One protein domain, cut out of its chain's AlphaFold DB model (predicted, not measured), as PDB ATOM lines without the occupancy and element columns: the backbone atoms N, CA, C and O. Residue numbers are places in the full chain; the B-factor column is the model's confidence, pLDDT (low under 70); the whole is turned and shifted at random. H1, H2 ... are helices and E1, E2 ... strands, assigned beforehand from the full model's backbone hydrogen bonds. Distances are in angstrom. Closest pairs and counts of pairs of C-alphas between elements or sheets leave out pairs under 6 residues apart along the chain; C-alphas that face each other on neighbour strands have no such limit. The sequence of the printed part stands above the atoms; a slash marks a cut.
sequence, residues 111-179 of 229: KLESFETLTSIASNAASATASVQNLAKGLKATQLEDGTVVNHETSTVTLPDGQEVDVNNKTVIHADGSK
ATOM      1  N   LYS A 111       0.498 -56.481  40.617       61.81
ATOM      2  CA  LYS A 111      -0.030 -56.194  39.274       61.81
ATOM      3  C   LYS A 111      -0.787 -54.867  39.152       61.81
ATOM      4  O   LYS A 111      -0.256 -53.919  38.583       61.81
ATOM      5  N   LEU A 112      -1.974 -54.776  39.754       65.62
ATOM      6  CA  LEU A 112      -2.913 -53.654  39.582       65.62
ATOM      7  C   LEU A 112      -2.315 -52.270  39.891       65.62
ATOM      8  O   LEU A 112      -2.399 -51.374  39.056       65.62
ATOM      9  N   GLU A 113      -1.643 -52.114  41.035       64.06
ATOM     10  CA  GLU A 113      -0.978 -50.853  41.405       64.06
ATOM     11  C   GLU A 113       0.124 -50.465  40.403       64.06
ATOM     12  O   GLU A 113       0.296 -49.287  40.078       64.06
ATOM     13  N   SER A 114       0.858 -51.455  39.877       77.88
ATOM     14  CA  SER A 114       1.889 -51.227  38.856       77.88
ATOM     15  C   SER A 114       1.252 -50.783  37.537       77.88
ATOM     16  O   SER A 114       1.686 -49.796  36.948       77.88
ATOM     17  N   PHE A 115       0.195 -51.473  37.099       85.06
ATOM     18  CA  PHE A 115      -0.528 -51.191  35.863       85.06
ATOM     19  C   PHE A 115      -1.120 -49.770  35.834       85.06
ATOM     20  O   PHE A 115      -0.876 -49.021  34.885       85.06
ATOM     21  N   GLU A 116      -1.854 -49.366  36.877       85.12
ATOM     22  CA  GLU A 116      -2.458 -48.026  36.956       85.12
ATOM     23  C   GLU A 116      -1.388 -46.921  37.042       85.12
ATOM     24  O   GLU A 116      -1.528 -45.869  36.411       85.12
ATOM     25  N   THR A 117      -0.270 -47.178  37.734       85.81
ATOM     26  CA  THR A 117       0.883 -46.259  37.777       85.81
ATOM     27  C   THR A 117       1.501 -46.070  36.388       85.81
ATOM     28  O   THR A 117       1.665 -44.935  35.939       85.81
ATOM     29  N   LEU A 118       1.795 -47.161  35.669       84.19
ATOM     30  CA  LEU A 118       2.379 -47.116  34.321       84.19
ATOM     31  C   LEU A 118       1.431 -46.444  33.314       84.19
ATOM     32  O   LEU A 118       1.854 -45.576  32.551       84.19
ATOM     33  N   THR A 119       0.136 -46.770  33.370       85.88
ATOM     34  CA  THR A 119      -0.909 -46.169  32.519       85.88
ATOM     35  C   THR A 119      -1.048 -44.670  32.773       85.88
ATOM     36  O   THR A 119      -1.188 -43.889  31.829       85.88
ATOM     37  N   SER A 120      -0.939 -44.237  34.032       86.88
ATOM     38  CA  SER A 120      -0.966 -42.817  34.405       86.88
ATOM     39  C   SER A 120       0.273 -42.060  33.913       86.88
ATOM     40  O   SER A 120       0.143 -40.974  33.348       86.88
ATOM     41  N   ILE A 121       1.472 -42.638  34.066       85.88
ATOM     42  CA  ILE A 121       2.730 -42.057  33.563       85.88
ATOM     43  C   ILE A 121       2.678 -41.913  32.036       85.88
ATOM     44  O   ILE A 121       2.927 -40.823  31.517       85.88
ATOM     45  N   ALA A 122       2.275 -42.968  31.321       84.38
ATOM     46  CA  ALA A 122       2.126 -42.955  29.868       84.38
ATOM     47  C   ALA A 122       1.100 -41.910  29.394       84.38
ATOM     48  O   ALA A 122       1.382 -41.135  28.480       84.38
ATOM     49  N   SER A 123      -0.056 -41.822  30.059       86.06
ATOM     50  CA  SER A 123      -1.096 -40.827  29.748       86.06
ATOM     51  C   SER A 123      -0.592 -39.387  29.913       86.06
ATOM     52  O   SER A 123      -0.890 -38.523  29.084       86.06
ATOM     53  N   ASN A 124       0.217 -39.127  30.945       85.19
ATOM     54  CA  ASN A 124       0.838 -37.823  31.176       85.19
ATOM     55  C   ASN A 124       1.920 -37.505  30.127       85.19
ATOM     56  O   ASN A 124       1.928 -36.398  29.585       85.19
ATOM     57  N   ALA A 125       2.784 -38.466  29.782       81.69
ATOM     58  CA  ALA A 125       3.814 -38.303  28.750       81.69
ATOM     59  C   ALA A 125       3.209 -38.044  27.357       81.69
ATOM     60  O   ALA A 125       3.642 -37.134  26.641       81.69
ATOM     61  N   ALA A 126       2.153 -38.780  26.995       82.31
ATOM     62  CA  ALA A 126       1.392 -38.551  25.769       82.31
ATOM     63  C   ALA A 126       0.747 -37.154  25.754       82.31
ATOM     64  O   ALA A 126       0.902 -36.405  24.790       82.31
ATOM     65  N   SER A 127       0.108 -36.749  26.857       80.75
ATOM     66  CA  SER A 127      -0.519 -35.424  26.977       80.75
ATOM     67  C   SER A 127       0.490 -34.273  26.878       80.75
ATOM     68  O   SER A 127       0.213 -33.266  26.229       80.75
ATOM     69  N   ALA A 128       1.678 -34.418  27.475       73.81
ATOM     70  CA  ALA A 128       2.735 -33.407  27.434       73.81
ATOM     71  C   ALA A 128       3.369 -33.255  26.038       73.81
ATOM     72  O   ALA A 128       3.760 -32.155  25.641       73.81
ATOM     73  N   THR A 129       3.458 -34.346  25.271       69.31
ATOM     74  CA  THR A 129       4.060 -34.354  23.927       69.31
ATOM     75  C   THR A 129       3.070 -34.022  22.805       69.31
ATOM     76  O   THR A 129       3.509 -33.577  21.740       69.31
ATOM     77  N   ALA A 130       1.756 -34.121  23.044       66.50
ATOM     78  CA  ALA A 130       0.665 -33.769  22.120       66.50
ATOM     79  C   ALA A 130       0.503 -32.250  21.843       66.50
ATOM     80  O   ALA A 130      -0.583 -31.759  21.527       66.50
ATOM     81  N   SER A 131       1.589 -31.476  21.938       67.00
ATOM     82  CA  SER A 131       1.615 -30.056  21.586       67.00
ATOM     83  C   SER A 131       1.199 -29.831  20.130       67.00
ATOM     84  O   SER A 131       1.671 -30.515  19.217       67.00
ATOM     85  N   VAL A 132       0.395 -28.787  19.893       58.22
ATOM     86  CA  VAL A 132      -0.043 -28.354  18.550       58.22
ATOM     87  C   VAL A 132       1.144 -28.172  17.593       58.22
ATOM     88  O   VAL A 132       1.012 -28.427  16.399       58.22
ATOM     89  N   GLN A 133       2.326 -27.801  18.101       59.22
ATOM     90  CA  GLN A 133       3.535 -27.693  17.280       59.22
ATOM     91  C   GLN A 133       4.052 -29.040  16.759       59.22
ATOM     92  O   GLN A 133       4.592 -29.080  15.659       59.22
ATOM     93  N   ASN A 134       3.917 -30.130  17.515       66.44
ATOM     94  CA  ASN A 134       4.391 -31.453  17.100       66.44
ATOM     95  C   ASN A 134       3.450 -32.058  16.055       66.44
ATOM     96  O   ASN A 134       3.910 -32.553  15.025       66.44
ATOM     97  N   LEU A 135       2.138 -31.881  16.254       63.56
ATOM     98  CA  LEU A 135       1.116 -32.217  15.264       63.56
ATOM     99  C   LEU A 135       1.294 -31.404  13.966       63.56
ATOM    100  O   LEU A 135       1.284 -31.974  12.878       63.56
ATOM    101  N   ALA A 136       1.554 -30.095  14.064       60.97
ATOM    102  CA  ALA A 136       1.821 -29.233  12.906       60.97
ATOM    103  C   ALA A 136       3.145 -29.552  12.178       60.97
ATOM    104  O   ALA A 136       3.274 -29.253  10.993       60.97
ATOM    105  N   LYS A 137       4.116 -30.174  12.861       72.88
ATOM    106  CA  LYS A 137       5.362 -30.699  12.269       72.88
ATOM    107  C   LYS A 137       5.204 -32.107  11.674       72.88
ATOM    108  O   LYS A 137       6.151 -32.603  11.072       72.88
ATOM    109  N   GLY A 138       4.050 -32.761  11.842       70.44
ATOM    110  CA  GLY A 138       3.817 -34.132  11.372       70.44
ATOM    111  C   GLY A 138       4.661 -35.191  12.092       70.44
ATOM    112  O   GLY A 138       4.967 -36.232  11.509       70.44
ATOM    113  N   LEU A 139       5.076 -34.929  13.338       76.38
ATOM    114  CA  LEU A 139       5.913 -35.847  14.112       76.38
ATOM    115  C   LEU A 139       5.109 -37.076  14.555       76.38
ATOM    116  O   LEU A 139       4.292 -37.000  15.469       76.38
ATOM    117  N   LYS A 140       5.383 -38.220  13.920       83.00
ATOM    118  CA  LYS A 140       4.779 -39.527  14.237       83.00
ATOM    119  C   LYS A 140       5.097 -40.008  15.656       83.00
ATOM    120  O   LYS A 140       4.282 -40.679  16.273       83.00
ATOM    121  N   ALA A 141       6.271 -39.656  16.173       86.31
ATOM    122  CA  ALA A 141       6.715 -39.992  17.519       86.31
ATOM    123  C   ALA A 141       7.495 -38.829  18.151       86.31
ATOM    124  O   ALA A 141       7.908 -37.886  17.470       86.31
ATOM    125  N   THR A 142       7.693 -38.876  19.465       86.56
ATOM    126  CA  THR A 142       8.491 -37.916  20.235       86.56
ATOM    127  C   THR A 142       9.260 -38.668  21.313       86.56
ATOM    128  O   THR A 142       8.653 -39.351  22.133       86.56
ATOM    129  N   GLN A 143      10.587 -38.538  21.305       88.69
ATOM    130  CA  GLN A 143      11.452 -39.050  22.365       88.69
ATOM    131  C   GLN A 143      11.678 -37.961  23.420       88.69
ATOM    132  O   GLN A 143      11.841 -36.788  23.077       88.69
ATOM    133  N   LEU A 144      11.663 -38.360  24.687       87.00
ATOM    134  CA  LEU A 144      11.916 -37.535  25.862       87.00
ATOM    135  C   LEU A 144      13.340 -37.774  26.401       87.00
ATOM    136  O   LEU A 144      13.994 -38.759  26.059       87.00
ATOM    137  N   GLU A 145      13.829 -36.852  27.235       85.06
ATOM    138  CA  GLU A 145      15.208 -36.856  27.762       85.06
ATOM    139  C   GLU A 145      15.511 -38.041  28.699       85.06
ATOM    140  O   GLU A 145      16.667 -38.427  28.852       85.06
ATOM    141  N   ASP A 146      14.478 -38.641  29.294       83.12
ATOM    142  CA  ASP A 146      14.551 -39.858  30.112       83.12
ATOM    143  C   ASP A 146      14.679 -41.149  29.276       83.12
ATOM    144  O   ASP A 146      14.905 -42.223  29.831       83.12
ATOM    145  N   GLY A 147      14.538 -41.052  27.950       84.38
ATOM    146  CA  GLY A 147      14.511 -42.174  27.013       84.38
ATOM    147  C   GLY A 147      13.107 -42.625  26.600       84.38
ATOM    148  O   GLY A 147      12.999 -43.411  25.657       84.38
ATOM    149  N   THR A 148      12.042 -42.115  27.230       88.62
ATOM    150  CA  THR A 148      10.646 -42.464  26.913       88.62
ATOM    151  C   THR A 148      10.299 -42.052  25.479       88.62
ATOM    152  O   THR A 148      10.585 -40.931  25.057       88.62
ATOM    153  N   VAL A 149       9.641 -42.930  24.718       90.94
ATOM    154  CA  VAL A 149       9.190 -42.666  23.341       90.94
ATOM    155  C   VAL A 149       7.669 -42.717  23.270       90.94
ATOM    156  O   VAL A 149       7.066 -43.774  23.427       90.94
ATOM    157  N   VAL A 150       7.042 -41.579  22.980       90.62
ATOM    158  CA  VAL A 150       5.604 -41.485  22.689       90.62
ATOM    159  C   VAL A 150       5.382 -41.640  21.187       90.62
ATOM    160  O   VAL A 150       5.970 -40.895  20.403       90.62
ATOM    161  N   ASN A 151       4.505 -42.553  20.777       89.19
ATOM    162  CA  ASN A 151       4.038 -42.708  19.402       89.19
ATOM    163  C   ASN A 151       2.625 -42.118  19.246       89.19
ATOM    164  O   ASN A 151       1.654 -42.617  19.816       89.19
ATOM    165  N   HIS A 152       2.510 -41.062  18.442       82.44
ATOM    166  CA  HIS A 152       1.269 -40.313  18.211       82.44
ATOM    167  C   HIS A 152       0.342 -40.969  17.179       82.44
ATOM    168  O   HIS A 152      -0.821 -40.588  17.086       82.44
ATOM    169  N   GLU A 153       0.827 -41.940  16.395       82.69
ATOM    170  CA  GLU A 153      -0.001 -42.669  15.420       82.69
ATOM    171  C   GLU A 153      -0.729 -43.871  16.034       82.69
ATOM    172  O   GLU A 153      -1.810 -44.232  15.568       82.69
ATOM    173  N   THR A 154      -0.147 -44.490  17.066       82.62
ATOM    174  CA  THR A 154      -0.715 -45.652  17.778       82.62
ATOM    175  C   THR A 154      -1.240 -45.320  19.178       82.62
ATOM    176  O   THR A 154      -1.951 -46.134  19.758       82.62
ATOM    177  N   SER A 155      -0.910 -44.142  19.722       85.31
ATOM    178  CA  SER A 155      -1.063 -43.791  21.145       85.31
ATOM    179  C   SER A 155      -0.351 -44.766  22.098       85.31
ATOM    180  O   SER A 155      -0.833 -45.018  23.205       85.31
ATOM    181  N   THR A 156       0.790 -45.323  21.676       91.00
ATOM    182  CA  THR A 156       1.630 -46.170  22.535       91.00
ATOM    183  C   THR A 156       2.808 -45.383  23.111       91.00
ATOM    184  O   THR A 156       3.304 -44.439  22.493       91.00
ATOM    185  N   VAL A 157       3.242 -45.740  24.320       91.69
ATOM    186  CA  VAL A 157       4.377 -45.116  25.015       91.69
ATOM    187  C   VAL A 157       5.366 -46.197  25.432       91.69
ATOM    188  O   VAL A 157       5.059 -47.010  26.300       91.69
ATOM    189  N   THR A 158       6.552 -46.203  24.829       93.06
ATOM    190  CA  THR A 158       7.667 -47.065  25.243       93.06
ATOM    191  C   THR A 158       8.445 -46.372  26.357       93.06
ATOM    192  O   THR A 158       8.934 -45.258  26.171       93.06
ATOM    193  N   LEU A 159       8.553 -47.017  27.514       89.25
ATOM    194  CA  LEU A 159       9.252 -46.521  28.697       89.25
ATOM    195  C   LEU A 159      10.749 -46.900  28.665       89.25
ATOM    196  O   LEU A 159      11.136 -47.814  27.931       89.25
ATOM    197  N   PRO A 160      11.616 -46.245  29.467       83.88
ATOM    198  CA  PRO A 160      13.069 -46.449  29.409       83.88
ATOM    199  C   PRO A 160      13.534 -47.844  29.858       83.88
ATOM    200  O   PRO A 160      14.671 -48.229  29.597       83.88
ATOM    201  N   ASP A 161      12.666 -48.607  30.528       82.19
ATOM    202  CA  ASP A 161      12.893 -50.000  30.934       82.19
ATOM    203  C   ASP A 161      12.428 -51.034  29.887       82.19
ATOM    204  O   ASP A 161      12.520 -52.239  30.123       82.19
ATOM    205  N   GLY A 162      11.946 -50.573  28.728       84.38
ATOM    206  CA  GLY A 162      11.492 -51.413  27.621       84.38
ATOM    207  C   GLY A 162      10.036 -51.877  27.711       84.38
ATOM    208  O   GLY A 162       9.606 -52.627  26.837       84.38
ATOM    209  N   GLN A 163       9.264 -51.449  28.718       89.06
ATOM    210  CA  GLN A 163       7.815 -51.673  28.733       89.06
ATOM    211  C   GLN A 163       7.112 -50.766  27.705       89.06
ATOM    212  O   GLN A 163       7.471 -49.599  27.561       89.06
ATOM    213  N   GLU A 164       6.083 -51.260  27.012       92.44
ATOM    214  CA  GLU A 164       5.242 -50.461  26.105       92.44
ATOM    215  C   GLU A 164       3.809 -50.374  26.640       92.44
ATOM    216  O   GLU A 164       3.185 -51.390  26.932       92.44
ATOM    217  N   VAL A 165       3.270 -49.162  26.758       92.12
ATOM    218  CA  VAL A 165       1.914 -48.908  27.259       92.12
ATOM    219  C   VAL A 165       1.023 -48.426  26.120       92.12
ATOM    220  O   VAL A 165       1.237 -47.340  25.586       92.12
ATOM    221  N   ASP A 166      -0.002 -49.200  25.769       91.44
ATOM    222  CA  ASP A 166      -1.082 -48.760  24.883       91.44
ATOM    223  C   ASP A 166      -2.133 -47.998  25.698       91.44
ATOM    224  O   ASP A 166      -2.871 -48.577  26.505       91.44
ATOM    225  N   VAL A 167      -2.185 -46.681  25.489       86.31
ATOM    226  CA  VAL A 167      -3.064 -45.764  26.230       86.31
ATOM    227  C   VAL A 167      -4.527 -45.891  25.776       86.31
ATOM    228  O   VAL A 167      -5.436 -45.641  26.569       86.31
ATOM    229  N   ASN A 168      -4.782 -46.324  24.534       85.00
ATOM    230  CA  ASN A 168      -6.136 -46.503  23.998       85.00
ATOM    231  C   ASN A 168      -6.754 -47.820  24.484       85.00
ATOM    232  O   ASN A 168      -7.877 -47.845  24.990       85.00
ATOM    233  N   ASN A 169      -6.020 -48.921  24.313       83.50
ATOM    234  CA  ASN A 169      -6.465 -50.266  24.662       83.50
ATOM    235  C   ASN A 169      -6.283 -50.588  26.155       83.50
ATOM    236  O   ASN A 169      -6.791 -51.613  26.605       83.50
ATOM    237  N   LYS A 170      -5.600 -49.718  26.917       86.31
ATOM    238  CA  LYS A 170      -5.220 -49.927  28.322       86.31
ATOM    239  C   LYS A 170      -4.536 -51.282  28.506       86.31
ATOM    240  O   LYS A 170      -5.055 -52.196  29.150       86.31
ATOM    241  N   THR A 171      -3.380 -51.424  27.868       90.25
ATOM    242  CA  THR A 171      -2.587 -52.657  27.881       90.25
ATOM    243  C   THR A 171      -1.121 -52.318  28.106       90.25
ATOM    244  O   THR A 171      -0.581 -51.459  27.415       90.25
ATOM    245  N   VAL A 172      -0.471 -53.004  29.045       90.62
ATOM    246  CA  VAL A 172       0.979 -52.926  29.259       90.62
ATOM    247  C   VAL A 172       1.623 -54.163  28.642       90.62
ATOM    248  O   VAL A 172       1.264 -55.291  28.973       90.62
ATOM    249  N   ILE A 173       2.573 -53.958  27.737       91.00
ATOM    250  CA  ILE A 173       3.475 -54.987  27.230       91.00
ATOM    251  C   ILE A 173       4.750 -54.902  28.069       91.00
ATOM    252  O   ILE A 173       5.472 -53.908  28.025       91.00
ATOM    253  N   HIS A 174       5.008 -55.939  28.858       88.00
ATOM    254  CA  HIS A 174       6.197 -56.046  29.696       88.00
ATOM    255  C   HIS A 174       7.435 -56.378  28.854       88.00
ATOM    256  O   HIS A 174       7.330 -56.944  27.765       88.00
ATOM    257  N   ALA A 175       8.628 -56.095  29.383       83.38
ATOM    258  CA  ALA A 175       9.898 -56.378  28.706       83.38
ATOM    259  C   ALA A 175      10.173 -57.885  28.471       83.38
ATOM    260  O   ALA A 175      11.046 -58.234  27.679       83.38
ATOM    261  N   ASP A 176       9.421 -58.787  29.120       82.00
ATOM    262  CA  ASP A 176       9.427 -60.231  28.834       82.00
ATOM    263  C   ASP A 176       8.499 -60.626  27.664       82.00
ATOM    264  O   ASP A 176       8.429 -61.797  27.297       82.00
ATOM    265  N   GLY A 177       7.782 -59.666  27.071       85.81
ATOM    266  CA  GLY A 177       6.799 -59.871  26.008       85.81
ATOM    267  C   GLY A 177       5.401 -60.271  26.496       85.81
ATOM    268  O   GLY A 177       4.515 -60.478  25.661       85.81
ATOM    269  N   SER A 178       5.172 -60.387  27.810       89.31
ATOM    270  CA  SER A 178       3.834 -60.626  28.357       89.31
ATOM    271  C   SER A 178       2.963 -59.370  28.281       89.31
ATOM    272  O   SER A 178       3.456 -58.243  28.312       89.31
ATOM    273  N   LYS A 179       1.650 -59.555  28.132       90.75
ATOM    274  CA  LYS A 179       0.674 -58.475  27.943       90.75
ATOM    275  C   LYS A 179      -0.346 -58.481  29.062       90.75
ATOM    276  O   LYS A 179      -1.065 -59.466  29.201       90.75
TER     277      LYS A 179
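This is residues 111 to 179 of the 229 residues of an uncharacterized protein of Pseudomonas syringae (UniProt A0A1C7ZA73). One long helix, H1, runs across one face of a row of five short strands, E1 to E5, which follow each other side by side beneath it; the other face of this small sheet has no named helix over it. The short helix H2 sits at one end of the long axis, beyond the E1 edge of the sheet, where the backbone turns back from H1 towards the strands. The printed part has 69 residues with two named helices and five named strands, in the order H1 H2 E1 E2 E3 E4 E5; the sheet order is E1 - E2 - E3 - E4 - E5, all antiparallel, and the class is mixed, helices and strands. The whole is compact, with a radius of gyration of the C-alphas of 11.8 A, and its outline is a rod spanning 37 by 18 by 17 A.

H1, residues 111 to 129, is on the sheet made of E1, residues 141 to 143, E2, residues 149 to 151, E3, residues 156 to 158, E4, residues 164 to 166, and E5, residues 171 to 173. Its height over the sheet is 8.5 A, and it runs across the strands, at 80 degrees to E4 on the local plane. It lies over E2, E3 and E4, only just for E2 and E3, on each of which 3 of its C-alphas fall. The closest C-alphas of H1 and E3 are those of Ala 122 and Val 157, 5.8 A apart; those of H1 and E5 are Phe 115 and Val 172, 7.0 A apart. H2, residues 132 to 136, meets H1 only through their link, is not on the sheet, and is apart from E2, E3, E4 and E5. Every O i to N i+4 pair is within hydrogen-bond range in H1 and H2. The strands form a meander, each the antiparallel neighbour of the one before, and each successive pair is a hairpin. Within hydrogen-bond range are N 142 and O 150 of E1 and E2, 2.8 A, N 149 and O 158 of E2 and E3, 2.8 A, N 165 and O 157 of E3 and E4, 2.8 A, and N 173 and O 164 of E4 and E5, 2.8 A.

H1 begins at C-alpha 111, (-0.030, -56.194, 39.274), and is 27.0 A long, ending at C-alpha 129, (4.060, -34.354, 23.927). H2 is 6.0 A long. E1 is 6.8 A, E2 6.5 A, E3 6.7 A, E4 6.7 A and E5 6.5 A long; E5 ends at C-alpha 173, (3.475, -54.987, 27.230).

The two C-alphas farthest apart are those of Lys 111 and Ala 136, 37.8 A. The printed part has no cut, and the links between successive elements are tight. The mean pLDDT of the printed part is 82.1; residues 111 to 113 and 129 to 136 are under 70.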